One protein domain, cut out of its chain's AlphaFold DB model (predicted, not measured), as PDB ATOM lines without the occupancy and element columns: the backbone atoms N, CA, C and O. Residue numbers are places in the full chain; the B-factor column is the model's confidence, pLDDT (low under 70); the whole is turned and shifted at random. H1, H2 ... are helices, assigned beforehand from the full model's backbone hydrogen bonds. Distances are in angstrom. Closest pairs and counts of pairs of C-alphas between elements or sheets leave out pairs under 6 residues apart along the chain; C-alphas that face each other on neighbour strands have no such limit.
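Overview. This is residues 15 to 151 and 210 to 268 of the 676 residues of an uncharacterized protein of Synechococcus sp. (strain ATCC 29403 / PCC 7335) (UniProt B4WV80). A cluster of crossed helices, H2, H3, H7, H8 and H9, makes one part of this elongated body, and from it the long helix H4 reaches out and folds back as H5, a helical hairpin that makes one end of the longest axis. H6 packs on H4, and H1, near the other end of that axis, touches no helix. The printed part has 196 residues with nine named helices, H1 to H9 in order along the chain, and no named strand; the class is all helix. It is only just compact, close to loose, with a radius of gyration of the C-alphas of 19.3 A and spans of 63 by 41 by 33 A.

Arrangement. Start at residues 15 to 31, H1, which touches no helix. Go on to H2, residues 42 to 53, and H3, residues 58 to 69, a helical hairpin at a steep tilt of 40 degrees, whose closest C-alphas are those of Tyr 48 and Ala 65, 4.8 A apart. H4, residues 78 to 105, touches H3 with its residues 79 to 83 alone, closest at the C-alphas of Ala 64 and Val 80, 4.4 A. With H5, residues 111 to 128, H4 forms a second helical hairpin, at a shallow tilt of 29 degrees; the closest C-alphas, of Ala 104 and Arg 114, are 4.4 A apart. H6, residues 135 to 145, touches H4, closest at the C-alphas of Ala 91 and Leu 145, 4.8 A. H4 and H7, residues 210 to 226, are the hubs, touching four helices each. H7 touches H4, closest at the C-alphas of Val 88 and Gln 213, 6.1 A, and H2, closest at those of Asp 46 and Val 224, 6.0 A. H8, residues 232 to 243, touches H7 at a steep tilt of 46 degrees, and H9, residues 252 to 268, touches H8, closest at the C-alphas of Ala 238 and Val 254, 4.3 A. In each of the nine helices every O i to N i+4 pair is within hydrogen-bond range.

Along the chain. Find C-alpha 15 at (113.650, 110.617, 134.353), where H1 begins; it is 24.0 A long. H4, 40.6 A, runs from C-alpha 78 at (121.323, 93.642, 143.380), and H5 measures 25.3 A. H7 is 24.0 A long, and H9, 24.3 A, ends at C-alpha 268, (142.010, 104.387, 163.457).

Size, cuts and confidence. The C-alphas farthest apart, of Lys 32 and Ser 108, are 64.6 A apart. Residues 152 to 209 are not printed, with 12.6 A from C-alpha 151 to C-alpha 210. Of the links printed whole, none is long. The pLDDT is under 70 in residues 15 to 40 and 148 to 151.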
ATOM      1  N   ALA A  15     113.463 110.476 132.910       45.25
ATOM      2  CA  ALA A  15     113.650 110.617 134.353       45.25
ATOM      3  C   ALA A  15     114.388 109.409 134.957       45.25
ATOM      4  O   ALA A  15     115.346 109.589 135.713       45.25
ATOM      5  N   ASN A  16     114.006 108.188 134.569       44.00
ATOM      6  CA  ASN A  16     114.696 106.961 134.973       44.00
ATOM      7  C   ASN A  16     116.150 106.945 134.477       44.00
ATOM      8  O   ASN A  16     117.062 106.690 135.261       44.00
ATOM      9  N   LYS A  17     116.395 107.323 133.217       52.94
ATOM     10  CA  LYS A  17     117.748 107.375 132.641       52.94
ATOM     11  C   LYS A  17     118.609 108.493 133.240       52.94
ATOM     12  O   LYS A  17     119.805 108.321 133.442       52.94
ATOM     13  N   ALA A  18     118.014 109.631 133.606       44.22
ATOM     14  CA  ALA A  18     118.706 110.690 134.342       44.22
ATOM     15  C   ALA A  18     119.075 110.263 135.775       44.22
ATOM     16  O   ALA A  18     120.136 110.644 136.272       44.22
ATOM     17  N   ARG A  19     118.230 109.453 136.426       44.81
ATOM     18  CA  ARG A  19     118.519 108.835 137.726       44.81
ATOM     19  C   ARG A  19     119.657 107.822 137.624       44.81
ATOM     20  O   ARG A  19     120.598 107.905 138.402       44.81
ATOM     21  N   GLU A  20     119.597 106.929 136.643       45.09
ATOM     22  CA  GLU A  20     120.638 105.946 136.327       45.09
ATOM     23  C   GLU A  20     121.995 106.627 136.073       45.09
ATOM     24  O   GLU A  20     122.996 106.261 136.684       45.09
ATOM     25  N   ILE A  21     122.023 107.701 135.273       46.28
ATOM     26  CA  ILE A  21     123.227 108.516 135.037       46.28
ATOM     27  C   ILE A  21     123.732 109.184 136.329       46.28
ATOM     28  O   ILE A  21     124.942 109.262 136.536       46.28
ATOM     29  N   ALA A  22     122.847 109.648 137.217       43.38
ATOM     30  CA  ALA A  22     123.249 110.222 138.503       43.38
ATOM     31  C   ALA A  22     123.816 109.160 139.466       43.38
ATOM     32  O   ALA A  22     124.838 109.395 140.109       43.38
ATOM     33  N   GLU A  23     123.201 107.980 139.535       46.53
ATOM     34  CA  GLU A  23     123.661 106.856 140.358       46.53
ATOM     35  C   GLU A  23     124.994 106.291 139.812       46.53
ATOM     36  O   GLU A  23     125.913 106.028 140.593       46.53
ATOM     37  N   ALA A  24     125.179 106.252 138.485       45.56
ATOM     38  CA  ALA A  24     126.452 105.949 137.823       45.56
ATOM     39  C   ALA A  24     127.531 107.027 138.058       45.56
ATOM     40  O   ALA A  24     128.696 106.697 138.289       45.56
ATOM     41  N   ALA A  25     127.170 108.314 138.060       43.94
ATOM     42  CA  ALA A  25     128.098 109.404 138.364       43.94
ATOM     43  C   ALA A  25     128.557 109.381 139.834       43.94
ATOM     44  O   ALA A  25     129.728 109.650 140.112       43.94
ATOM     45  N   ILE A  26     127.679 109.012 140.776       46.56
ATOM     46  CA  ILE A  26     128.061 108.825 142.182       46.56
ATOM     47  C   ILE A  26     128.929 107.569 142.339       46.56
ATOM     48  O   ILE A  26     129.979 107.666 142.975       46.56
ATOM     49  N   ARG A  27     128.585 106.443 141.688       50.34
ATOM     50  CA  ARG A  27     129.452 105.245 141.593       50.34
ATOM     51  C   ARG A  27     130.857 105.614 141.108       50.34
ATOM     52  O   ARG A  27     131.829 105.314 141.792       50.34
ATOM     53  N   LEU A  28     130.975 106.349 139.999       45.69
ATOM     54  CA  LEU A  28     132.258 106.811 139.456       45.69
ATOM     55  C   LEU A  28     132.995 107.781 140.397       45.69
ATOM     56  O   LEU A  28     134.225 107.796 140.432       45.69
ATOM     57  N   THR A  29     132.270 108.595 141.168       44.91
ATOM     58  CA  THR A  29     132.865 109.544 142.125       44.91
ATOM     59  C   THR A  29     133.392 108.835 143.374       44.91
ATOM     60  O   THR A  29     134.489 109.163 143.825       44.91
ATOM     61  N   LEU A  30     132.679 107.827 143.894       45.53
ATOM     62  CA  LEU A  30     133.198 106.951 144.949       45.53
ATOM     63  C   LEU A  30     134.362 106.097 144.446       45.53
ATOM     64  O   LEU A  30     135.384 106.025 145.119       45.53
ATOM     65  N   GLN A  31     134.265 105.523 143.245       46.62
ATOM     66  CA  GLN A  31     135.346 104.749 142.630       46.62
ATOM     67  C   GLN A  31     136.626 105.590 142.465       46.62
ATOM     68  O   GLN A  31     137.725 105.095 142.691       46.62
ATOM     69  N   LYS A  32     136.498 106.892 142.171       45.06
ATOM     70  CA  LYS A  32     137.624 107.848 142.155       45.06
ATOM     71  C   LYS A  32     138.148 108.245 143.544       45.06
ATOM     72  O   LYS A  32     139.234 108.810 143.618       45.06
ATOM     73  N   GLN A  33     137.430 107.949 144.630       44.53
ATOM     74  CA  GLN A  33     137.965 107.984 146.002       44.53
ATOM     75  C   GLN A  33     138.527 106.620 146.450       44.53
ATOM     76  O   GLN A  33     139.379 106.573 147.335       44.53
ATOM     77  N   GLN A  34     138.100 105.519 145.825       44.88
ATOM     78  CA  GLN A  34     138.553 104.144 146.069       44.88
ATOM     79  C   GLN A  34     139.780 103.769 145.210       44.88
ATOM     80  O   GLN A  34     139.788 102.763 144.505       44.88
ATOM     81  N   GLN A  35     140.865 104.550 145.309       47.25
ATOM     82  CA  GLN A  35     142.203 104.047 144.936       47.25
ATOM     83  C   GLN A  35     142.778 103.067 145.982       47.25
ATOM     84  O   GLN A  35     143.794 102.426 145.737       47.25
ATOM     85  N   GLN A  36     142.094 102.898 147.117       46.72
ATOM     86  CA  GLN A  36     142.174 101.710 147.971       46.72
ATOM     87  C   GLN A  36     140.990 100.794 147.629       46.72
ATOM     88  O   GLN A  36     139.870 101.289 147.477       46.72
ATOM     89  N   ARG A  37     141.210  99.475 147.521       52.44
ATOM     90  CA  ARG A  37     140.123  98.517 147.256       52.44
ATOM     91  C   ARG A  37     139.114  98.552 148.417       52.44
ATOM     92  O   ARG A  37     139.543  98.579 149.573       52.44
ATOM     93  N   PRO A  38     137.791  98.508 148.163       51.38
ATOM     94  CA  PRO A  38     136.799  98.512 149.241       51.38
ATOM     95  C   PRO A  38     136.981  97.324 150.199       51.38
ATOM     96  O   PRO A  38     136.798  97.487 151.405       51.38
ATOM     97  N   GLU A  39     137.434  96.178 149.679       55.69
ATOM     98  CA  GLU A  39     137.714  94.938 150.417       55.69
ATOM     99  C   GLU A  39     138.727  95.094 151.566       55.69
ATOM    100  O   GLU A  39     138.655  94.388 152.577       55.69
ATOM    101  N   ASP A  40     139.657  96.047 151.459       56.44
ATOM    102  CA  ASP A  40     140.676  96.271 152.485       56.44
ATOM    103  C   ASP A  40     140.137  97.047 153.695       56.44
ATOM    104  O   ASP A  40     140.688  96.939 154.798       56.44
ATOM    105  N   THR A  41     139.029  97.776 153.527       72.88
ATOM    106  CA  THR A  41     138.450  98.629 154.573       72.88
ATOM    107  C   THR A  41     137.881  97.818 155.744       72.88
ATOM    108  O   THR A  41     137.262  96.765 155.573       72.88
ATOM    109  N   LYS A  42     138.023  98.344 156.969       87.44
ATOM    110  CA  LYS A  42     137.359  97.778 158.160       87.44
ATOM    111  C   LYS A  42     135.833  97.735 157.987       87.44
ATOM    112  O   LYS A  42     135.206  96.764 158.392       87.44
ATOM    113  N   LEU A  43     135.257  98.746 157.330       86.88
ATOM    114  CA  LEU A  43     133.819  98.850 157.084       86.88
ATOM    115  C   LEU A  43     133.291  97.709 156.194       86.88
ATOM    116  O   LEU A  43     132.272  97.110 156.529       86.88
ATOM    117  N   TYR A  44     134.011  97.340 155.126       91.44
ATOM    118  CA  TYR A  44     133.711  96.137 154.337       91.44
ATOM    119  C   TYR A  44     133.763  94.868 155.190       91.44
ATOM    120  O   TYR A  44     132.825  94.076 155.171       91.44
ATOM    121  N   LYS A  45     134.833  94.690 155.975       91.94
ATOM    122  CA  LYS A  45     135.026  93.499 156.822       91.94
ATOM    123  C   LYS A  45     133.918  93.367 157.875       91.94
ATOM    124  O   LYS A  45     133.472  92.253 158.148       91.94
ATOM    125  N   ASP A  46     133.421  94.487 158.400       94.50
ATOM    126  CA  ASP A  46     132.283  94.523 159.322       94.50
ATOM    127  C   ASP A  46     130.935  94.231 158.630       94.50
ATOM    128  O   ASP A  46     130.159  93.445 159.175       94.50
ATOM    129  N   PHE A  47     130.661  94.758 157.426       95.12
ATOM    130  CA  PHE A  47     129.456  94.391 156.655       95.12
ATOM    131  C   PHE A  47     129.469  92.924 156.196       95.12
ATOM    132  O   PHE A  47     128.462  92.231 156.332       95.12
ATOM    133  N   TYR A  48     130.605  92.429 155.691       95.75
ATOM    134  CA  TYR A  48     130.783  91.029 155.296       95.75
ATOM    135  C   TYR A  48     130.514  90.107 156.483       95.75
ATOM    136  O   TYR A  48     129.708  89.182 156.378       95.75
ATOM    137  N   ARG A  49     131.115  90.407 157.640       95.19
ATOM    138  CA  ARG A  49     130.856  89.654 158.864       95.19
ATOM    139  C   ARG A  49     129.384  89.716 159.272       95.19
ATOM    140  O   ARG A  49     128.826  88.672 159.571       95.19
ATOM    141  N   ALA A  50     128.737  90.880 159.228       94.75
ATOM    142  CA  ALA A  50     127.320  90.999 159.572       94.75
ATOM    143  C   ALA A  50     126.424  90.090 158.703       94.75
ATOM    144  O   ALA A  50     125.578  89.379 159.243       94.75
ATOM    145  N   TYR A  51     126.655  90.027 157.387       95.38
ATOM    146  CA  TYR A  51     125.933  89.105 156.502       95.38
ATOM    147  C   TYR A  51     126.259  87.624 156.775       95.38
ATOM    148  O   TYR A  51     125.351  86.791 156.795       95.38
ATOM    149  N   ARG A  52     127.530  87.277 157.024       94.25
ATOM    150  CA  ARG A  52     127.944  85.893 157.334       94.25
ATOM    151  C   ARG A  52     127.432  85.412 158.692       94.25
ATOM    152  O   ARG A  52     127.006  84.264 158.780       94.25
ATOM    153  N   ASP A  53     127.392  86.281 159.699       90.94
ATOM    154  CA  ASP A  53     126.845  85.998 161.034       90.94
ATOM    155  C   ASP A  53     125.309  85.783 160.963       90.94
ATOM    156  O   ASP A  53     124.761  84.978 161.713       90.94
ATOM    157  N   LYS A  54     124.606  86.396 159.989       90.62
ATOM    158  CA  LYS A  54     123.209  86.053 159.622       90.62
ATOM    159  C   LYS A  54     123.079  84.879 158.627       90.62
ATOM    160  O   LYS A  54     121.969  84.537 158.220       90.62
ATOM    161  N   GLY A  55     124.180  84.235 158.241       89.00
ATOM    162  CA  GLY A  55     124.203  83.014 157.431       89.00
ATOM    163  C   GLY A  55     124.101  83.184 155.908       89.00
ATOM    164  O   GLY A  55     123.926  82.178 155.219       89.00
ATOM    165  N   VAL A  56     124.226  84.401 155.367       93.31
ATOM    166  CA  VAL A  56     124.337  84.628 153.908       93.31
ATOM    167  C   VAL A  56     125.550  83.867 153.357       93.31
ATOM    168  O   VAL A  56     126.574  83.771 154.043       93.31
ATOM    169  N   ASP A  57     125.464  83.311 152.145       93.62
ATOM    170  CA  ASP A  57     126.592  82.600 151.525       93.62
ATOM    171  C   ASP A  57     127.821  83.505 151.295       93.62
ATOM    172  O   ASP A  57     127.723  84.729 151.266       93.62
ATOM    173  N   ASP A  58     129.002  82.903 151.146       92.31
ATOM    174  CA  ASP A  58     130.272  83.632 151.032       92.31
ATOM    175  C   ASP A  58     130.351  84.566 149.806       92.31
ATOM    176  O   ASP A  58     130.820  85.700 149.936       92.31
ATOM    177  N   LYS A  59     129.852  84.141 148.636       92.38
ATOM    178  CA  LYS A  59     129.887  84.940 147.401       92.38
ATOM    179  C   LYS A  59     128.942  86.136 147.520       92.38
ATOM    180  O   LYS A  59     129.351  87.273 147.271       92.38
ATOM    181  N   THR A  60     127.706  85.886 147.941       92.12
ATOM    182  CA  THR A  60     126.680  86.925 148.105       92.12
ATOM    183  C   THR A  60     127.058  87.897 149.222       92.12
ATOM    184  O   THR A  60     126.966  89.107 149.027       92.12
ATOM    185  N   ALA A  61     127.587  87.412 150.352       94.25
ATOM    186  CA  ALA A  61     128.038  88.266 151.451       94.25
ATOM    187  C   ALA A  61     129.212  89.174 151.053       94.25
ATOM    188  O   ALA A  61     129.216  90.341 151.441       94.25
ATOM    189  N   LYS A  62     130.192  88.684 150.275       91.38
ATOM    190  CA  LYS A  62     131.305  89.509 149.762       91.38
ATOM    191  C   LYS A  62     130.804  90.603 148.822       91.38
ATOM    192  O   LYS A  62     131.107  91.775 149.027       91.38
ATOM    193  N   SER A  63     129.997  90.234 147.828       87.25
ATOM    194  CA  SER A  63     129.467  91.187 146.846       87.25
ATOM    195  C   SER A  63     128.574  92.249 147.506       87.25
ATOM    196  O   SER A  63     128.787  93.446 147.311       87.25
ATOM    197  N   ALA A  64     127.664  91.835 148.394       91.50
ATOM    198  CA  ALA A  64     126.833  92.755 149.163       91.50
ATOM    199  C   ALA A  64     127.661  93.649 150.096       91.50
ATOM    200  O   ALA A  64     127.383  94.839 150.201       91.50
ATOM    201  N   ALA A  65     128.693  93.124 150.761       92.44
ATOM    202  CA  ALA A  65     129.552  93.929 151.624       92.44
ATOM    203  C   ALA A  65     130.360  94.980 150.854       92.44
ATOM    204  O   ALA A  65     130.550  96.078 151.376       92.44
ATOM    205  N   ALA A  66     130.805  94.685 149.628       85.31
ATOM    206  CA  ALA A  66     131.487  95.655 148.770       85.31
ATOM    207  C   ALA A  66     130.557  96.823 148.407       85.31
ATOM    208  O   ALA A  66     130.935  97.985 148.565       85.31
ATOM    209  N   ASP A  67     129.315  96.519 148.024       84.56
ATOM    210  CA  ASP A  67     128.310  97.531 147.696       84.56
ATOM    211  C   ASP A  67     127.831  98.322 148.928       84.56
ATOM    212  O   ASP A  67     127.702  99.546 148.857       84.56
ATOM    213  N   MET A  68     127.661  97.677 150.090       87.94
ATOM    214  CA  MET A  68     127.380  98.366 151.362       87.94
ATOM    215  C   MET A  68     128.549  99.258 151.806       87.94
ATOM    216  O   MET A  68     128.320 100.352 152.320       87.94
ATOM    217  N   ALA A  69     129.801  98.838 151.577       87.69
ATOM    218  CA  ALA A  69     131.012  99.630 151.822       87.69
ATOM    219  C   ALA A  69     131.231 100.758 150.789       87.69
ATOM    220  O   ALA A  69     132.064 101.636 151.010       87.69
ATOM    221  N   ALA A  70     130.462 100.764 149.696       80.44
ATOM    222  CA  ALA A  70     130.272 101.898 148.793       80.44
ATOM    223  C   ALA A  70     128.954 102.667 149.069       80.44
ATOM    224  O   ALA A  70     128.612 103.617 148.362       80.44
ATOM    225  N   GLY A  71     128.207 102.288 150.108       81.44
ATOM    226  CA  GLY A  71     126.997 102.974 150.552       81.44
ATOM    227  C   GLY A  71     125.744 102.706 149.713       81.44
ATOM    228  O   GLY A  71     124.788 103.475 149.824       81.44
ATOM    229  N   PHE A  72     125.697 101.658 148.888       83.62
ATOM    230  CA  PHE A  72     124.457 101.224 148.231       83.62
ATOM    231  C   PHE A  72     123.551 100.459 149.212       83.62
ATOM    232  O   PHE A  72     124.024  99.904 150.196       83.62
ATOM    233  N   GLY A  73     122.240 100.460 148.957       88.88
ATOM    234  CA  GLY A  73     121.254  99.591 149.622       88.88
ATOM    235  C   GLY A  73     120.526  98.726 148.586       88.88
ATOM    236  O   GLY A  73     120.765  98.896 147.391       88.88
ATOM    237  N   ALA A  74     119.597  97.851 148.986       90.69
ATOM    238  CA  ALA A  74     118.914  96.926 148.064       90.69
ATOM    239  C   ALA A  74     118.121  97.557 146.895       90.69
ATOM    240  O   ALA A  74     117.722  96.852 145.969       90.69
ATOM    241  N   LYS A  75     117.874  98.876 146.891       86.38
ATOM    242  CA  LYS A  75     117.294  99.596 145.735       86.38
ATOM    243  C   LYS A  75     118.336 100.204 144.784       86.38
ATOM    244  O   LYS A  75     117.953 100.758 143.754       86.38
ATOM    245  N   ASP A  76     119.611 100.157 145.167       77.75
ATOM    246  CA  ASP A  76     120.786 100.678 144.456       77.75
ATOM    247  C   ASP A  76     121.806  99.554 144.112       77.75
ATOM    248  O   ASP A  76     122.766  99.803 143.379       77.75
ATOM    249  N   SER A  77     121.620  98.333 144.641       84.75
ATOM    250  CA  SER A  77     122.463  97.143 144.438       84.75
ATOM    251  C   SER A  77     121.636  95.852 144.440       84.75
ATOM    252  O   SER A  77     120.827  95.619 145.338       84.75
ATOM    253  N   GLU A  78     121.902  94.985 143.461       83.44
ATOM    254  CA  GLU A  78     121.323  93.642 143.380       83.44
ATOM    255  C   GLU A  78     121.938  92.679 144.405       83.44
ATOM    256  O   GLU A  78     121.219  91.904 145.031       83.44
ATOM    257  N   ALA A  79     123.251  92.761 144.639       85.19
ATOM    258  CA  ALA A  79     123.939  91.907 145.603       85.19
ATOM    259  C   ALA A  79     123.427  92.140 147.031       85.19
ATOM    260  O   ALA A  79     123.164  91.187 147.765       85.19
ATOM    261  N   VAL A  80     123.202  93.407 147.403       91.62
ATOM    262  CA  VAL A  80     122.576  93.764 148.684       91.62
ATOM    263  C   VAL A  80     121.151  93.212 148.768       91.62
ATOM    264  O   VAL A  80     120.805  92.592 149.770       91.62
ATOM    265  N   ARG A  81     120.352  93.336 147.698       94.25
ATOM    266  CA  ARG A  81     118.987  92.778 147.631       94.25
ATOM    267  C   ARG A  81     118.961  91.256 147.819       94.25
ATOM    268  O   ARG A  81     118.091  90.743 148.520       94.25
ATOM    269  N   GLN A  82     119.921  90.538 147.235       94.75
ATOM    270  CA  GLN A  82     120.052  89.085 147.379       94.75
ATOM    271  C   GLN A  82     120.533  88.678 148.781       94.75
ATOM    272  O   GLN A  82     120.005  87.721 149.350       94.75
ATOM    273  N   ALA A  83     121.462  89.428 149.384       95.94
ATOM    274  CA  ALA A  83     121.893  89.200 150.763       95.94
ATOM    275  C   ALA A  83     120.756  89.443 151.770       95.94
ATOM    276  O   ALA A  83     120.491  88.580 152.607       95.94
ATOM    277  N   GLU A  84     120.039  90.568 151.660       95.50
ATOM    278  CA  GLU A  84     118.848  90.865 152.471       95.50
ATOM    279  C   GLU A  84     117.799  89.745 152.351       95.50
ATOM    280  O   GLU A  84     117.284  89.271 153.366       95.50
ATOM    281  N   ALA A  85     117.537  89.249 151.135       94.25
ATOM    282  CA  ALA A  85     116.608  88.141 150.906       94.25
ATOM    283  C   ALA A  85     117.042  86.835 151.602       94.25
ATOM    284  O   ALA A  85     116.201  86.169 152.210       94.25
ATOM    285  N   GLN A  86     118.336  86.485 151.588       94.69
ATOM    286  CA  GLN A  86     118.851  85.315 152.316       94.69
ATOM    287  C   GLN A  86     118.733  85.471 153.842       94.69
ATOM    288  O   GLN A  86     118.337  84.520 154.522       94.69
ATOM    289  N   VAL A  87     119.014  86.662 154.392       94.19
ATOM    290  CA  VAL A  87     118.809  86.957 155.827       94.19
ATOM    291  C   VAL A  87     117.336  86.776 156.205       94.19
ATOM    292  O   VAL A  87     117.016  86.107 157.189       94.19
ATOM    293  N   VAL A  88     116.427  87.315 155.389       91.44
ATOM    294  CA  VAL A  88     114.975  87.200 155.580       91.44
ATOM    295  C   VAL A  88     114.483  85.751 155.461       91.44
ATOM    296  O   VAL A  88     113.620  85.337 156.238       91.44
ATOM    297  N   GLN A  89     115.031  84.956 154.539       92.06
ATOM    298  CA  GLN A  89     114.701  83.535 154.397       92.06
ATOM    299  C   GLN A  89     115.144  82.726 155.627       92.06
ATOM    300  O   GLN A  89     114.360  81.937 156.160       92.06
ATOM    301  N   ARG A  90     116.360  82.968 156.133       91.44
ATOM    302  CA  ARG A  90     116.877  82.318 157.351       91.44
ATOM    303  C   ARG A  90     116.096  82.707 158.607       91.44
ATOM    304  O   ARG A  90     115.850  81.848 159.451       91.44
ATOM    305  N   ALA A  91     115.627  83.950 158.707       90.12
ATOM    306  CA  ALA A  91     114.725  84.382 159.778       90.12
ATOM    307  C   ALA A  91     113.390  83.612 159.772       90.12
ATOM    308  O   ALA A  91     112.909  83.179 160.821       90.12
ATOM    309  N   GLN A  92     112.814  83.372 158.589       89.44
ATOM    310  CA  GLN A  92     111.592  82.570 158.450       89.44
ATOM    311  C   GLN A  92     111.834  81.101 158.833       89.44
ATOM    312  O   GLN A  92     111.057  80.541 159.605       89.44
ATOM    313  N   GLN A  93     112.951  80.507 158.397       91.50
ATOM    314  CA  GLN A  93     113.368  79.158 158.807       91.50
ATOM    315  C   GLN A  93     113.589  79.044 160.327       91.50
ATOM    316  O   GLN A  93     113.234  78.028 160.919       91.50
ATOM    317  N   ALA A  94     114.123  80.079 160.985       90.38
ATOM    318  CA  ALA A  94     114.306  80.106 162.440       90.38
ATOM    319  C   ALA A  94     112.973  80.171 163.216       90.38
ATOM    320  O   ALA A  94     112.820  79.519 164.254       90.38
ATOM    321  N   GLN A  95     111.981  80.907 162.700       88.56
ATOM    322  CA  GLN A  95     110.623  80.942 163.263       88.56
ATOM    323  C   GLN A  95     109.867  79.624 163.025       88.56
ATOM    324  O   GLN A  95     109.186  79.129 163.931       88.56
ATOM    325  N   GLU A  96     110.033  79.007 161.851       90.56
ATOM    326  CA  GLU A  96     109.515  77.665 161.576       90.56
ATOM    327  C   GLU A  96     110.146  76.632 162.523       90.56
ATOM    328  O   GLU A  96     109.420  75.865 163.153       90.56
ATOM    329  N   TYR A  97     111.472  76.677 162.717       92.12
ATOM    330  CA  TYR A  97     112.220  75.773 163.597       92.12
ATOM    331  C   TYR A  97     111.679  75.780 165.028       92.12
ATOM    332  O   TYR A  97     111.328  74.726 165.557       92.12
ATOM    333  N   ARG A  98     111.514  76.963 165.641       89.00
ATOM    334  CA  ARG A  98     110.899  77.075 166.980       89.00
ATOM    335  C   ARG A  98     109.491  76.471 167.032       89.00
ATOM    336  O   ARG A  98     109.110  75.897 168.050       89.00
ATOM    337  N   THR A  99     108.726  76.595 165.947       90.44
ATOM    338  CA  THR A  99     107.358  76.071 165.856       90.44
ATOM    339  C   THR A  99     107.355  74.543 165.765       90.44
ATOM    340  O   THR A  99     106.667  73.896 166.555       90.44
ATOM    341  N   VAL A 100     108.161  73.943 164.882       93.12
ATOM    342  CA  VAL A 100     108.215  72.476 164.735       93.12
ATOM    343  C   VAL A 100     108.886  71.787 165.923       93.12
ATOM    344  O   VAL A 100     108.396  70.747 166.354       93.12
ATOM    345  N   VAL A 101     109.902  72.394 166.548       91.75
ATOM    346  CA  VAL A 101     110.495  71.886 167.801       91.75
ATOM    347  C   VAL A 101     109.450  71.850 168.919       91.75
ATOM    348  O   VAL A 101     109.364  70.858 169.646       91.75
ATOM    349  N   LYS A 102     108.600  72.882 169.029       92.62
ATOM    350  CA  LYS A 102     107.487  72.888 169.990       92.62
ATOM    351  C   LYS A 102     106.489  71.761 169.697       92.62
ATOM    352  O   LYS A 102     106.145  71.027 170.618       92.62
ATOM    353  N   THR A 103     106.079  71.574 168.441       91.88
ATOM    354  CA  THR A 103     105.167  70.486 168.030       91.88
ATOM    355  C   THR A 103     105.763  69.091 168.258       91.88
ATOM    356  O   THR A 103     105.054  68.185 168.686       91.88
ATOM    357  N   ALA A 104     107.065  68.902 168.032       91.06
ATOM    358  CA  ALA A 104     107.761  67.642 168.297       91.06
ATOM    359  C   ALA A 104     107.826  67.316 169.804       91.06
ATOM    360  O   ALA A 104     107.622  66.165 170.214       91.06
ATOM    361  N   ALA A 105     108.084  68.327 170.639       91.81
ATOM    362  CA  ALA A 105     108.137  68.196 172.094       91.81
ATOM    363  C   ALA A 105     106.752  67.988 172.739       91.81
ATOM    364  O   ALA A 105     106.646  67.288 173.749       91.81
ATOM    365  N   ASP A 106     105.697  68.564 172.157       92.81
ATOM    366  CA  ASP A 106     104.327  68.506 172.671       92.81
ATOM    367  C   ASP A 106     103.765  67.074 172.654       92.81
ATOM    368  O   ASP A 106     103.486  66.494 171.605       92.81
ATOM    369  N   ARG A 107     103.579  66.495 173.845       90.38
ATOM    370  CA  ARG A 107     103.053  65.132 174.027       90.38
ATOM    371  C   ARG A 107     101.541  65.015 173.804       90.38
ATOM    372  O   ARG A 107     101.057  63.890 173.744       90.38
ATOM    373  N   SER A 108     100.806  66.125 173.684       93.81
ATOM    374  CA  SER A 108      99.374  66.107 173.341       93.81
ATOM    375  C   SER A 108      99.125  65.853 171.849       93.81
ATOM    376  O   SER A 108      98.022  65.471 171.458       93.81
ATOM    377  N   LYS A 109     100.151  66.036 171.007       92.19
ATOM    378  CA  LYS A 109     100.058  65.871 169.555       92.19
ATOM    379  C   LYS A 109     100.107  64.399 169.116       92.19
ATOM    380  O   LYS A 109     100.854  63.610 169.704       92.19
ATOM    381  N   PRO A 110      99.386  64.011 168.043       94.56
ATOM    382  CA  PRO A 110      99.468  62.668 167.473       94.56
ATOM    383  C   PRO A 110     100.904  62.281 167.105       94.56
ATOM    384  O   PRO A 110     101.647  63.083 166.540       94.56
ATOM    385  N   MET A 111     101.291  61.025 167.347       90.81
ATOM    386  CA  MET A 111     102.660  60.548 167.092       90.81
ATOM    387  C   MET A 111     103.119  60.725 165.632       90.81
ATOM    388  O   MET A 111     104.308  60.916 165.396       90.81
ATOM    389  N   ALA A 112     102.193  60.718 164.665       92.75
ATOM    390  CA  ALA A 112     102.486  61.027 163.264       92.75
ATOM    391  C   ALA A 112     102.873  62.505 163.057       92.75
ATOM    392  O   ALA A 112     103.917  62.779 162.468       92.75
ATOM    393  N   GLU A 113     102.095  63.448 163.606       92.88
ATOM    394  CA  GLU A 113     102.390  64.890 163.554       92.88
ATOM    395  C   GLU A 113     103.724  65.197 164.252       92.88
ATOM    396  O   GLU A 113     104.566  65.916 163.717       92.88
ATOM    397  N   ARG A 114     103.966  64.575 165.414       94.62
ATOM    398  CA  ARG A 114     105.225  64.714 166.160       94.62
ATOM    399  C   ARG A 114     106.430  64.172 165.391       94.62
ATOM    400  O   ARG A 114     107.494  64.782 165.439       94.62
ATOM    401  N   ARG A 115     106.279  63.052 164.673       93.00
ATOM    402  CA  ARG A 115     107.351  62.482 163.841       93.00
ATOM    403  C   ARG A 115     107.645  63.363 162.628       93.00
ATOM    404  O   ARG A 115     108.798  63.713 162.428       93.00
ATOM    405  N   GLN A 116     106.615  63.830 161.923       94.38
ATOM    406  CA  GLN A 116     106.769  64.806 160.842       94.38
ATOM    407  C   GLN A 116     107.442  66.103 161.332       94.38
ATOM    408  O   GLN A 116     108.283  66.665 160.634       94.38
ATOM    409  N   ALA A 117     107.117  66.564 162.544       93.00
ATOM    410  CA  ALA A 117     107.756  67.722 163.160       93.00
ATOM    411  C   ALA A 117     109.236  67.472 163.515       93.00
ATOM    412  O   ALA A 117     110.049  68.379 163.341       93.00
ATOM    413  N   LEU A 118     109.616  66.262 163.944       92.50
ATOM    414  CA  LEU A 118     111.021  65.863 164.121       92.50
ATOM    415  C   LEU A 118     111.766  65.817 162.781       92.50
ATOM    416  O   LEU A 118     112.800  66.465 162.644       92.50
ATOM    417  N   ASP A 119     111.211  65.145 161.770       94.25
ATOM    418  CA  ASP A 119     111.813  65.051 160.434       94.25
ATOM    419  C   ASP A 119     112.003  66.455 159.813       94.25
ATOM    420  O   ASP A 119     113.031  66.751 159.198       94.25
ATOM    421  N   ARG A 120     111.044  67.370 160.034       95.62
ATOM    422  CA  ARG A 120     111.132  68.775 159.607       95.62
ATOM    423  C   ARG A 120     112.115  69.600 160.443       95.62
ATOM    424  O   ARG A 120     112.796  70.461 159.886       95.62
ATOM    425  N   THR A 121     112.236  69.322 161.743       93.62
ATOM    426  CA  THR A 121     113.275  69.907 162.610       93.62
ATOM    427  C   THR A 121     114.657  69.581 162.042       93.62
ATOM    428  O   THR A 121     115.446  70.489 161.797       93.62
ATOM    429  N   ASP A 122     114.912  68.312 161.721       93.19
ATOM    430  CA  ASP A 122     116.187  67.821 161.186       93.19
ATOM    431  C   ASP A 122     116.567  68.453 159.830       93.19
ATOM    432  O   ASP A 122     117.744  68.738 159.567       93.19
ATOM    433  N   GLN A 123     115.573  68.724 158.975       94.00
ATOM    434  CA  GLN A 123     115.752  69.497 157.739       94.00
ATOM    435  C   GLN A 123     116.142  70.950 158.031       94.00
ATOM    436  O   GLN A 123     117.094  71.459 157.438       94.00
ATOM    437  N   LEU A 124     115.430  71.621 158.940       93.12
ATOM    438  CA  LEU A 124     115.683  73.021 159.285       93.12
ATOM    439  C   LEU A 124     117.033  73.213 159.982       93.12
ATOM    440  O   LEU A 124     117.731  74.175 159.671       93.12
ATOM    441  N   GLU A 125     117.469  72.276 160.829       93.00
ATOM    442  CA  GLU A 125     118.825  72.308 161.392       93.00
ATOM    443  C   GLU A 125     119.902  72.219 160.310       93.00
ATOM    444  O   GLU A 125     120.932  72.889 160.398       93.00
ATOM    445  N   THR A 126     119.652  71.418 159.271       92.44
ATOM    446  CA  THR A 126     120.553  71.283 158.121       92.44
ATOM    447  C   THR A 126     120.581  72.576 157.298       92.44
ATOM    448  O   THR A 126     121.657  73.078 156.987       92.44
ATOM    449  N   GLN A 127     119.417  73.165 156.998       89.88
ATOM    450  CA  GLN A 127     119.304  74.404 156.210       89.88
ATOM    451  C   GLN A 127     119.896  75.627 156.929       89.88
ATOM    452  O   GLN A 127     120.582  76.445 156.313       89.88
ATOM    453  N   LEU A 128     119.684  75.737 158.242       88.88
ATOM    454  CA  LEU A 128     120.260  76.804 159.061       88.88
ATOM    455  C   LEU A 128     121.763  76.604 159.326       88.88
ATOM    456  O   LEU A 128     122.447  77.578 159.638       88.88
ATOM    457  N   GLY A 129     122.298  75.390 159.151       88.62
ATOM    458  CA  GLY A 129     123.699  75.058 159.442       88.62
ATOM    459  C   GLY A 129     123.981  74.802 160.928       88.62
ATOM    460  O   GLY A 129     125.123  74.917 161.364       88.62
ATOM    461  N   ILE A 130     122.941  74.473 161.703       89.62
ATOM    462  CA  ILE A 130     123.000  74.260 163.161       89.62
ATOM    463  C   ILE A 130     122.916  72.779 163.571       89.62
ATOM    464  O   ILE A 130     122.962  72.455 164.759       89.62
ATOM    465  N   LYS A 131     122.807  71.862 162.602       91.12
ATOM    466  CA  LYS A 131     122.791  70.416 162.860       91.12
ATOM    467  C   LYS A 131     124.091  69.968 163.530       91.12
ATOM    468  O   LYS A 131     125.178  70.344 163.105       91.12
ATOM    469  N   GLY A 132     123.968  69.178 164.596       87.75
ATOM    470  CA  GLY A 132     125.104  68.717 165.407       87.75
ATOM    471  C   GLY A 132     125.688  69.752 166.382       87.75
ATOM    472  O   GLY A 132     126.565  69.397 167.163       87.75
ATOM    473  N   GLN A 133     125.207  71.001 166.394       90.38
ATOM    474  CA  GLN A 133     125.619  71.995 167.394       90.38
ATOM    475  C   GLN A 133     124.964  71.744 168.767       90.38
ATOM    476  O   GLN A 133     123.930  71.075 168.870       90.38
ATOM    477  N   THR A 134     125.535  72.320 169.833       90.69
ATOM    478  CA  THR A 134     124.937  72.298 171.179       90.69
ATOM    479  C   THR A 134     123.610  73.062 171.214       90.69
ATOM    480  O   THR A 134     123.358  73.939 170.386       90.69
ATOM    481  N   ALA A 135     122.751  72.764 172.196       85.31
ATOM    482  CA  ALA A 135     121.478  73.472 172.372       85.31
ATOM    483  C   ALA A 135     121.665  74.993 172.551       85.31
ATOM    484  O   ALA A 135     120.863  75.777 172.050       85.31
ATOM    485  N   GLU A 136     122.755  75.404 173.201       86.88
ATOM    486  CA  GLU A 136     123.135  76.805 173.409       86.88
ATOM    487  C   GLU A 136     123.518  77.494 172.094       86.88
ATOM    488  O   GLU A 136     122.993  78.562 171.791       86.88
ATOM    489  N   ALA A 137     124.365  76.865 171.270       86.12
ATOM    490  CA  ALA A 137     124.756  77.398 169.964       86.12
ATOM    491  C   ALA A 137     123.560  77.466 168.993       86.12
ATOM    492  O   ALA A 137     123.343  78.493 168.345       86.12
ATOM    493  N   LYS A 138     122.706  76.430 168.980       88.75
ATOM    494  CA  LYS A 138     121.419  76.437 168.262       88.75
ATOM    495  C   LYS A 138     120.549  77.615 168.698       88.75
ATOM    496  O   LYS A 138     120.096  78.387 167.853       88.75
ATOM    497  N   ALA A 139     120.348  77.794 170.005       86.88
ATOM    498  CA  ALA A 139     119.576  78.908 170.548       86.88
ATOM    499  C   ALA A 139     120.198  80.269 170.192       86.88
ATOM    500  O   ALA A 139     119.471  81.192 169.835       86.88
ATOM    501  N   GLN A 140     121.528  80.392 170.216       86.31
ATOM    502  CA  GLN A 140     122.236  81.619 169.855       86.31
ATOM    503  C   GLN A 140     122.004  82.006 168.387       86.31
ATOM    504  O   GLN A 140     121.675  83.161 168.117       86.31
ATOM    505  N   VAL A 141     122.118  81.065 167.442       85.94
ATOM    506  CA  VAL A 141     121.856  81.322 166.010       85.94
ATOM    507  C   VAL A 141     120.381  81.659 165.770       85.94
ATOM    508  O   VAL A 141     120.075  82.642 165.096       85.94
ATOM    509  N   ILE A 142     119.459  80.901 166.368       88.44
ATOM    510  CA  ILE A 142     118.013  81.148 166.261       88.44
ATOM    511  C   ILE A 142     117.635  82.529 166.824       88.44
ATOM    512  O   ILE A 142     116.852  83.247 166.208       88.44
ATOM    513  N   ASN A 143     118.213  82.933 167.956       86.50
ATOM    514  CA  ASN A 143     117.936  84.231 168.576       86.50
ATOM    515  C   ASN A 143     118.585  85.401 167.818       86.50
ATOM    516  O   ASN A 143     118.036  86.495 167.823       86.50
ATOM    517  N   GLN A 144     119.701  85.186 167.113       84.06
ATOM    518  CA  GLN A 144     120.257  86.193 166.200       84.06
ATOM    519  C   GLN A 144     119.409  86.401 164.935       84.06
ATOM    520  O   GLN A 144     119.542  87.443 164.290       84.06
ATOM    521  N   LEU A 145     118.574  85.433 164.554       85.19
ATOM    522  CA  LEU A 145     117.729  85.488 163.357       85.19
ATOM    523  C   LEU A 145     116.289  85.954 163.636       85.19
ATOM    524  O   LEU A 145     115.561  86.245 162.689       85.19
ATOM    525  N   ASP A 146     115.876  86.055 164.901       76.88
ATOM    526  CA  ASP A 146     114.516  86.431 165.292       76.88
ATOM    527  C   ASP A 146     114.475  87.796 165.997       76.88
ATOM    528  O   ASP A 146     114.677  87.899 167.205       76.88
ATOM    529  N   ALA A 147     114.190  88.852 165.230       70.31
ATOM    530  CA  ALA A 147     113.942  90.180 165.785       70.31
ATOM    531  C   ALA A 147     112.615  90.206 166.579       70.31
ATOM    532  O   ALA A 147     111.613  89.645 166.116       70.31
ATOM    533  N   PRO A 148     112.563  90.882 167.743       63.31
ATOM    534  CA  PRO A 148     111.412  90.835 168.636       63.31
ATOM    535  C   PRO A 148     110.141  91.380 167.973       63.31
ATOM    536  O   PRO A 148     110.114  92.478 167.413       63.31
ATOM    537  N   ALA A 149     109.053  90.614 168.077       61.03
ATOM    538  CA  ALA A 149     107.749  90.993 167.548       61.03
ATOM    539  C   ALA A 149     107.138  92.151 168.357       61.03
ATOM    540  O   ALA A 149     106.455  91.932 169.357       61.03
ATOM    541  N   LYS A 150     107.338  93.392 167.901       63.22
ATOM    542  CA  LYS A 150     106.541  94.533 168.367       63.22
ATOM    543  C   LYS A 150     105.081  94.328 167.970       63.22
ATOM    544  O   LYS A 150     104.764  94.291 166.781       63.22
ATOM    545  N   GLN A 151     104.204  94.236 168.964       62.34
ATOM    546  CA  GLN A 151     102.770  94.391 168.753       62.34
ATOM    547  C   GLN A 151     102.459  95.880 168.591       62.34
ATOM    548  O   GLN A 151     102.904  96.703 169.390       62.34
ATOM    549  N   GLU A 210     106.744  91.946 157.743       90.38
ATOM    550  CA  GLU A 210     107.561  93.048 157.199       90.38
ATOM    551  C   GLU A 210     108.271  93.847 158.310       90.38
ATOM    552  O   GLU A 210     109.465  94.116 158.200       90.38
ATOM    553  N   ILE A 211     107.593  94.145 159.427       91.31
ATOM    554  CA  ILE A 211     108.189  94.835 160.590       91.31
ATOM    555  C   ILE A 211     109.362  94.043 161.186       91.31
ATOM    556  O   ILE A 211     110.407  94.623 161.476       91.31
ATOM    557  N   ARG A 212     109.233  92.717 161.344       88.31
ATOM    558  CA  ARG A 212     110.327  91.877 161.870       88.31
ATOM    559  C   ARG A 212     111.509  91.787 160.904       88.31
ATOM    560  O   ARG A 212     112.649  91.801 161.354       88.31
ATOM    561  N   GLN A 213     111.255  91.756 159.594       90.94
ATOM    562  CA  GLN A 213     112.309  91.802 158.572       90.94
ATOM    563  C   GLN A 213     113.059  93.142 158.604       90.94
ATOM    564  O   GLN A 213     114.287  93.155 158.689       90.94
ATOM    565  N   HIS A 214     112.326  94.261 158.622       93.12
ATOM    566  CA  HIS A 214     112.891  95.609 158.749       93.12
ATOM    567  C   HIS A 214     113.731  95.752 160.021       93.12
ATOM    568  O   HIS A 214     114.865  96.217 159.956       93.12
ATOM    569  N   GLN A 215     113.217  95.304 161.170       93.00
ATOM    570  CA  GLN A 215     113.928  95.390 162.446       93.00
ATOM    571  C   GLN A 215     115.205  94.525 162.464       93.00
ATOM    572  O   GLN A 215     116.243  95.013 162.904       93.00
ATOM    573  N   LEU A 216     115.179  93.304 161.913       93.00
ATOM    574  CA  LEU A 216     116.360  92.432 161.804       93.00
ATOM    575  C   LEU A 216     117.478  93.056 160.950       93.00
ATOM    576  O   LEU A 216     118.646  93.051 161.348       93.00
ATOM    577  N   LEU A 217     117.127  93.611 159.784       94.94
ATOM    578  CA  LEU A 217     118.082  94.297 158.905       94.94
ATOM    579  C   LEU A 217     118.594  95.596 159.544       94.94
ATOM    580  O   LEU A 217     119.782  95.905 159.474       94.94
ATOM    581  N   LYS A 218     117.720  96.336 160.230       95.06
ATOM    582  CA  LYS A 218     118.066  97.566 160.948       95.06
ATOM    583  C   LYS A 218     119.043  97.310 162.094       95.06
ATOM    584  O   LYS A 218     120.041  98.011 162.185       95.06
ATOM    585  N   GLU A 219     118.819  96.297 162.927       93.38
ATOM    586  CA  GLU A 219     119.757  95.920 163.995       93.38
ATOM    587  C   GLU A 219     121.124  95.511 163.422       93.38
ATOM    588  O   GLU A 219     122.164  95.961 163.906       93.38
ATOM    589  N   MET A 220     121.126  94.741 162.327       94.81
ATOM    590  CA  MET A 220     122.340  94.349 161.606       94.81
ATOM    591  C   MET A 220     123.132  95.563 161.085       94.81
ATOM    592  O   MET A 220     124.340  95.652 161.307       94.81
ATOM    593  N   TYR A 221     122.474  96.525 160.428       96.31
ATOM    594  CA  TYR A 221     123.139  97.716 159.887       96.31
ATOM    595  C   TYR A 221     123.515  98.752 160.956       96.31
ATOM    596  O   TYR A 221     124.540  99.421 160.819       96.31
ATOM    597  N   GLN A 222     122.729  98.877 162.029       96.06
ATOM    598  CA  GLN A 222     123.030  99.772 163.146       96.06
ATOM    599  C   GLN A 222     124.301  99.312 163.868       96.06
ATOM    600  O   GLN A 222     125.217 100.117 164.041       96.06
ATOM    601  N   GLY A 223     124.415  98.012 164.169       94.06
ATOM    602  CA  GLY A 223     125.605  97.442 164.805       94.06
ATOM    603  C   GLY A 223     126.891  97.634 163.990       94.06
ATOM    604  O   GLY A 223     127.942  97.904 164.568       94.06
ATOM    605  N   VAL A 224     126.828  97.575 162.652       95.56
ATOM    606  CA  VAL A 224     127.995  97.877 161.794       95.56
ATOM    607  C   VAL A 224     128.407  99.350 161.895       95.56
ATOM    608  O   VAL A 224     129.603  99.636 161.983       95.56
ATOM    609  N   TYR A 225     127.455 100.287 161.907       94.44
ATOM    610  CA  TYR A 225     127.773 101.715 162.000       94.44
ATOM    611  C   TYR A 225     128.280 102.129 163.387       94.44
ATOM    612  O   TYR A 225     129.281 102.841 163.471       94.44
ATOM    613  N   GLU A 226     127.674 101.638 164.469       95.19
ATOM    614  CA  GLU A 226     128.132 101.910 165.842       95.19
ATOM    615  C   GLU A 226     129.544 101.341 166.082       95.19
ATOM    616  O   GLU A 226     130.422 102.038 166.593       95.19
ATOM    617  N   LYS A 227     129.833 100.132 165.575       93.75
ATOM    618  CA  LYS A 227     131.179  99.520 165.574       93.75
ATOM    619  C   LYS A 227     132.218 100.288 164.732       93.75
ATOM    620  O   LYS A 227     133.413  99.981 164.783       93.75
ATOM    621  N   ASN A 228     131.790 101.276 163.948       90.56
ATOM    622  CA  ASN A 228     132.644 102.181 163.175       90.56
ATOM    623  C   ASN A 228     132.490 103.648 163.625       90.56
ATOM    624  O   ASN A 228     132.682 104.559 162.827       90.56
ATOM    625  N   GLY A 229     132.158 103.878 164.902       88.94
ATOM    626  CA  GLY A 229     132.219 105.201 165.535       88.94
ATOM    627  C   GLY A 229     131.144 106.193 165.079       88.94
ATOM    628  O   GLY A 229     131.243 107.386 165.364       88.94
ATOM    629  N   VAL A 230     130.101 105.726 164.386       93.75
ATOM    630  CA  VAL A 230     128.911 106.537 164.100       93.75
ATOM    631  C   VAL A 230     128.081 106.671 165.374       93.75
ATOM    632  O   VAL A 230     127.845 105.684 166.068       93.75
ATOM    633  N   SER A 231     127.602 107.881 165.680       93.75
ATOM    634  CA  SER A 231     126.763 108.100 166.863       93.75
ATOM    635  C   SER A 231     125.465 107.272 166.789       93.75
ATOM    636  O   SER A 231     124.866 107.208 165.711       93.75
ATOM    637  N   PRO A 232     124.973 106.678 167.900       94.00
ATOM    638  CA  PRO A 232     123.824 105.762 167.869       94.00
ATOM    639  C   PRO A 232     122.567 106.342 167.209       94.00
ATOM    640  O   PRO A 232     121.879 105.661 166.454       94.00
ATOM    641  N   GLU A 233     122.286 107.634 167.408       94.38
ATOM    642  CA  GLU A 233     121.137 108.297 166.779       94.38
ATOM    643  C   GLU A 233     121.269 108.371 165.243       94.38
ATOM    644  O   GLU A 233     120.290 108.189 164.514       94.38
ATOM    645  N   LEU A 234     122.478 108.620 164.728       93.06
ATOM    646  CA  LEU A 234     122.746 108.659 163.290       93.06
ATOM    647  C   LEU A 234     122.840 107.244 162.702       93.06
ATOM    648  O   LEU A 234     122.313 107.011 161.613       93.06
ATOM    649  N   ALA A 235     123.429 106.297 163.435       94.38
ATOM    650  CA  ALA A 235     123.484 104.885 163.070       94.38
ATOM    651  C   ALA A 235     122.073 104.290 162.943       94.38
ATOM    652  O   ALA A 235     121.744 103.739 161.895       94.38
ATOM    653  N   ALA A 236     121.196 104.498 163.931       95.38
ATOM    654  CA  ALA A 236     119.803 104.049 163.899       95.38
ATOM    655  C   ALA A 236     118.999 104.675 162.741       95.38
ATOM    656  O   ALA A 236     118.220 103.984 162.080       95.38
ATOM    657  N   LYS A 237     119.201 105.971 162.448       95.31
ATOM    658  CA  LYS A 237     118.560 106.663 161.309       95.31
ATOM    659  C   LYS A 237     119.078 106.179 159.951       95.31
ATOM    660  O   LYS A 237     118.306 106.115 158.996       95.31
ATOM    661  N   ALA A 238     120.364 105.855 159.842       94.06
ATOM    662  CA  ALA A 238     120.942 105.277 158.634       94.06
ATOM    663  C   ALA A 238     120.472 103.830 158.428       94.06
ATOM    664  O   ALA A 238     120.025 103.481 157.339       94.06
ATOM    665  N   ALA A 239     120.494 103.020 159.483       96.00
ATOM    666  CA  ALA A 239     120.051 101.635 159.464       96.00
ATOM    667  C   ALA A 239     118.561 101.488 159.118       96.00
ATOM    668  O   ALA A 239     118.216 100.642 158.303       96.00
ATOM    669  N   ASP A 240     117.687 102.358 159.643       95.25
ATOM    670  CA  ASP A 240     116.265 102.386 159.260       95.25
ATOM    671  C   ASP A 240     116.069 102.694 157.765       95.25
ATOM    672  O   ASP A 240     115.138 102.203 157.135       95.25
ATOM    673  N   GLN A 241     116.956 103.488 157.165       95.62
ATOM    674  CA  GLN A 241     116.888 103.796 155.738       95.62
ATOM    675  C   GLN A 241     117.486 102.683 154.869       95.62
ATOM    676  O   GLN A 241     116.905 102.376 153.829       95.62
ATOM    677  N   LEU A 242     118.563 102.029 155.314       94.12
ATOM    678  CA  LEU A 242     119.122 100.845 154.654       94.12
ATOM    679  C   LEU A 242     118.173  99.644 154.708       94.12
ATOM    680  O   LEU A 242     117.985  99.010 153.684       94.12
ATOM    681  N   ALA A 243     117.502  99.391 155.836       94.44
ATOM    682  CA  ALA A 243     116.481  98.343 155.953       94.44
ATOM    683  C   ALA A 243     115.234  98.617 155.083       94.44
ATOM    684  O   ALA A 243     114.550  97.695 154.650       94.44
ATOM    685  N   ARG A 244     114.981  99.887 154.730       92.38
ATOM    686  CA  ARG A 244     114.033 100.282 153.669       92.38
ATOM    687  C   ARG A 244     114.662 100.240 152.264       92.38
ATOM    688  O   ARG A 244     114.077 100.791 151.331       92.38
ATOM    689  N   GLY A 245     115.848  99.660 152.092       90.94
ATOM    690  CA  GLY A 245     116.607  99.540 150.842       90.94
ATOM    691  C   GLY A 245     117.228 100.834 150.293       90.94
ATOM    692  O   GLY A 245     117.706 100.831 149.160       90.94
ATOM    693  N   ASN A 246     117.191 101.959 151.019       89.38
ATOM    694  CA  ASN A 246     117.661 103.267 150.537       89.38
ATOM    695  C   ASN A 246     119.156 103.482 150.863       89.38
ATOM    696  O   ASN A 246     119.490 103.800 152.005       89.38
ATOM    697  N   GLY A 247     120.049 103.401 149.869       84.12
ATOM    698  CA  GLY A 247     121.475 103.704 150.051       84.12
ATOM    699  C   GLY A 247     121.786 105.196 150.265       84.12
ATOM    700  O   GLY A 247     120.905 106.059 150.255       84.12
ATOM    701  N   ALA A 248     123.070 105.536 150.386       77.06
ATOM    702  CA  ALA A 248     123.597 106.900 150.509       77.06
ATOM    703  C   ALA A 248     123.202 107.818 149.335       77.06
ATOM    704  O   ALA A 248     123.105 109.039 149.503       77.06
ATOM    705  N   ASN A 249     122.914 107.253 148.159       73.81
ATOM    706  CA  ASN A 249     122.321 107.970 147.025       73.81
ATOM    707  C   ASN A 249     120.933 108.528 147.378       73.81
ATOM    708  O   ASN A 249     120.632 109.684 147.075       73.81
ATOM    709  N   ARG A 250     120.120 107.722 148.069       75.00
ATOM    710  CA  ARG A 250     118.686 107.935 148.319       75.00
ATOM    711  C   ARG A 250     118.378 108.437 149.738       75.00
ATOM    712  O   ARG A 250     117.277 108.919 149.975       75.00
ATOM    713  N   SER A 251     119.340 108.382 150.663       87.12
ATOM    714  CA  SER A 251     119.203 108.843 152.052       87.12
ATOM    715  C   SER A 251     120.370 109.725 152.508       87.12
ATOM    716  O   SER A 251     121.535 109.315 152.503       87.12
ATOM    717  N   LYS A 252     120.048 110.932 152.999       82.38
ATOM    718  CA  LYS A 252     121.020 111.837 153.641       82.38
ATOM    719  C   LYS A 252     121.599 111.227 154.924       82.38
ATOM    720  O   LYS A 252     122.797 111.353 155.151       82.38
ATOM    721  N   ALA A 253     120.778 110.542 155.727       87.50
ATOM    722  CA  ALA A 253     121.224 109.920 156.977       87.50
ATOM    723  C   ALA A 253     122.267 108.824 156.717       87.50
ATOM    724  O   ALA A 253     123.317 108.824 157.352       87.50
ATOM    725  N   VAL A 254     122.033 107.965 155.715       86.44
ATOM    726  CA  VAL A 254     123.009 106.944 155.296       86.44
ATOM    727  C   VAL A 254     124.287 107.602 154.794       86.44
ATOM    728  O   VAL A 254     125.365 107.234 155.237       86.44
ATOM    729  N   ARG A 255     124.189 108.638 153.949       86.88
ATOM    730  CA  ARG A 255     125.364 109.374 153.454       86.88
ATOM    731  C   ARG A 255     126.203 109.995 154.579       86.88
ATOM    732  O   ARG A 255     127.425 109.989 154.486       86.88
ATOM    733  N   GLN A 256     125.565 110.514 155.628       82.50
ATOM    734  CA  GLN A 256     126.251 111.083 156.794       82.50
ATOM    735  C   GLN A 256     126.886 109.996 157.677       82.50
ATOM    736  O   GLN A 256     128.067 110.109 157.991       82.50
ATOM    737  N   ALA A 257     126.152 108.927 158.011       89.00
ATOM    738  CA  ALA A 257     126.686 107.790 158.768       89.00
ATOM    739  C   ALA A 257     127.875 107.136 158.052       89.00
ATOM    740  O   ALA A 257     128.900 106.856 158.663       89.00
ATOM    741  N   HIS A 258     127.762 106.947 156.739       86.88
ATOM    742  CA  HIS A 258     128.796 106.333 155.918       86.88
ATOM    743  C   HIS A 258     130.050 107.214 155.807       86.88
ATOM    744  O   HIS A 258     131.165 106.713 155.918       86.88
ATOM    745  N   ALA A 259     129.886 108.536 155.670       81.50
ATOM    746  CA  ALA A 259     131.008 109.472 155.707       81.50
ATOM    747  C   ALA A 259     131.721 109.479 157.072       81.50
ATOM    748  O   ALA A 259     132.950 109.475 157.097       81.50
ATOM    749  N   GLN A 260     130.971 109.433 158.183       84.81
ATOM    750  CA  GLN A 260     131.534 109.332 159.534       84.81
ATOM    751  C   GLN A 260     132.264 107.996 159.741       84.81
ATOM    752  O   GLN A 260     133.423 107.987 160.136       84.81
ATOM    753  N   ALA A 261     131.654 106.865 159.377       87.94
ATOM    754  CA  ALA A 261     132.304 105.556 159.465       87.94
ATOM    755  C   ALA A 261     133.630 105.513 158.684       87.94
ATOM    756  O   ALA A 261     134.631 104.997 159.176       87.94
ATOM    757  N   LEU A 262     133.672 106.102 157.484       84.81
ATOM    758  CA  LEU A 262     134.895 106.190 156.686       84.81
ATOM    759  C   LEU A 262     135.935 107.174 157.255       84.81
ATOM    760  O   LEU A 262     137.125 106.964 157.011       84.81
ATOM    761  N   SER A 263     135.549 108.217 158.003       81.00
ATOM    762  CA  SER A 263     136.513 109.085 158.702       81.00
ATOM    763  C   SER A 263     137.077 108.434 159.963       81.00
ATOM    764  O   SER A 263     138.276 108.544 160.206       81.00
ATOM    765  N   GLU A 264     136.262 107.708 160.729       84.25
ATOM    766  CA  GLU A 264     136.715 106.968 161.915       84.25
ATOM    767  C   GLU A 264     137.641 105.804 161.540       84.25
ATOM    768  O   GLU A 264     138.710 105.650 162.127       84.25
ATOM    769  N   VAL A 265     137.313 105.038 160.491       81.94
ATOM    770  CA  VAL A 265     138.195 103.973 159.975       81.94
ATOM    771  C   VAL A 265     139.555 104.526 159.535       81.94
ATOM    772  O   VAL A 265     140.578 103.908 159.825       81.94
ATOM    773  N   LYS A 266     139.592 105.698 158.886       79.44
ATOM    774  CA  LYS A 266     140.849 106.342 158.464       79.44
ATOM    775  C   LYS A 266     141.651 106.911 159.635       79.44
ATOM    776  O   LYS A 266     142.873 106.808 159.623       79.44
ATOM    777  N   GLN A 267     140.992 107.471 160.651       76.31
ATOM    778  CA  GLN A 267     141.666 107.888 161.885       76.31
ATOM    779  C   GLN A 267     142.294 106.679 162.587       76.31
ATOM    780  O   GLN A 267     143.499 106.686 162.815       76.31
ATOM    781  N   ALA A 268     141.527 105.607 162.810       76.44
ATOM    782  CA  ALA A 268     142.010 104.387 163.457       76.44
ATOM    783  C   ALA A 268     143.182 103.717 162.709       76.44
ATOM    784  O   ALA A 268     144.087 103.179 163.344       76.44
TER     785      ALA A 268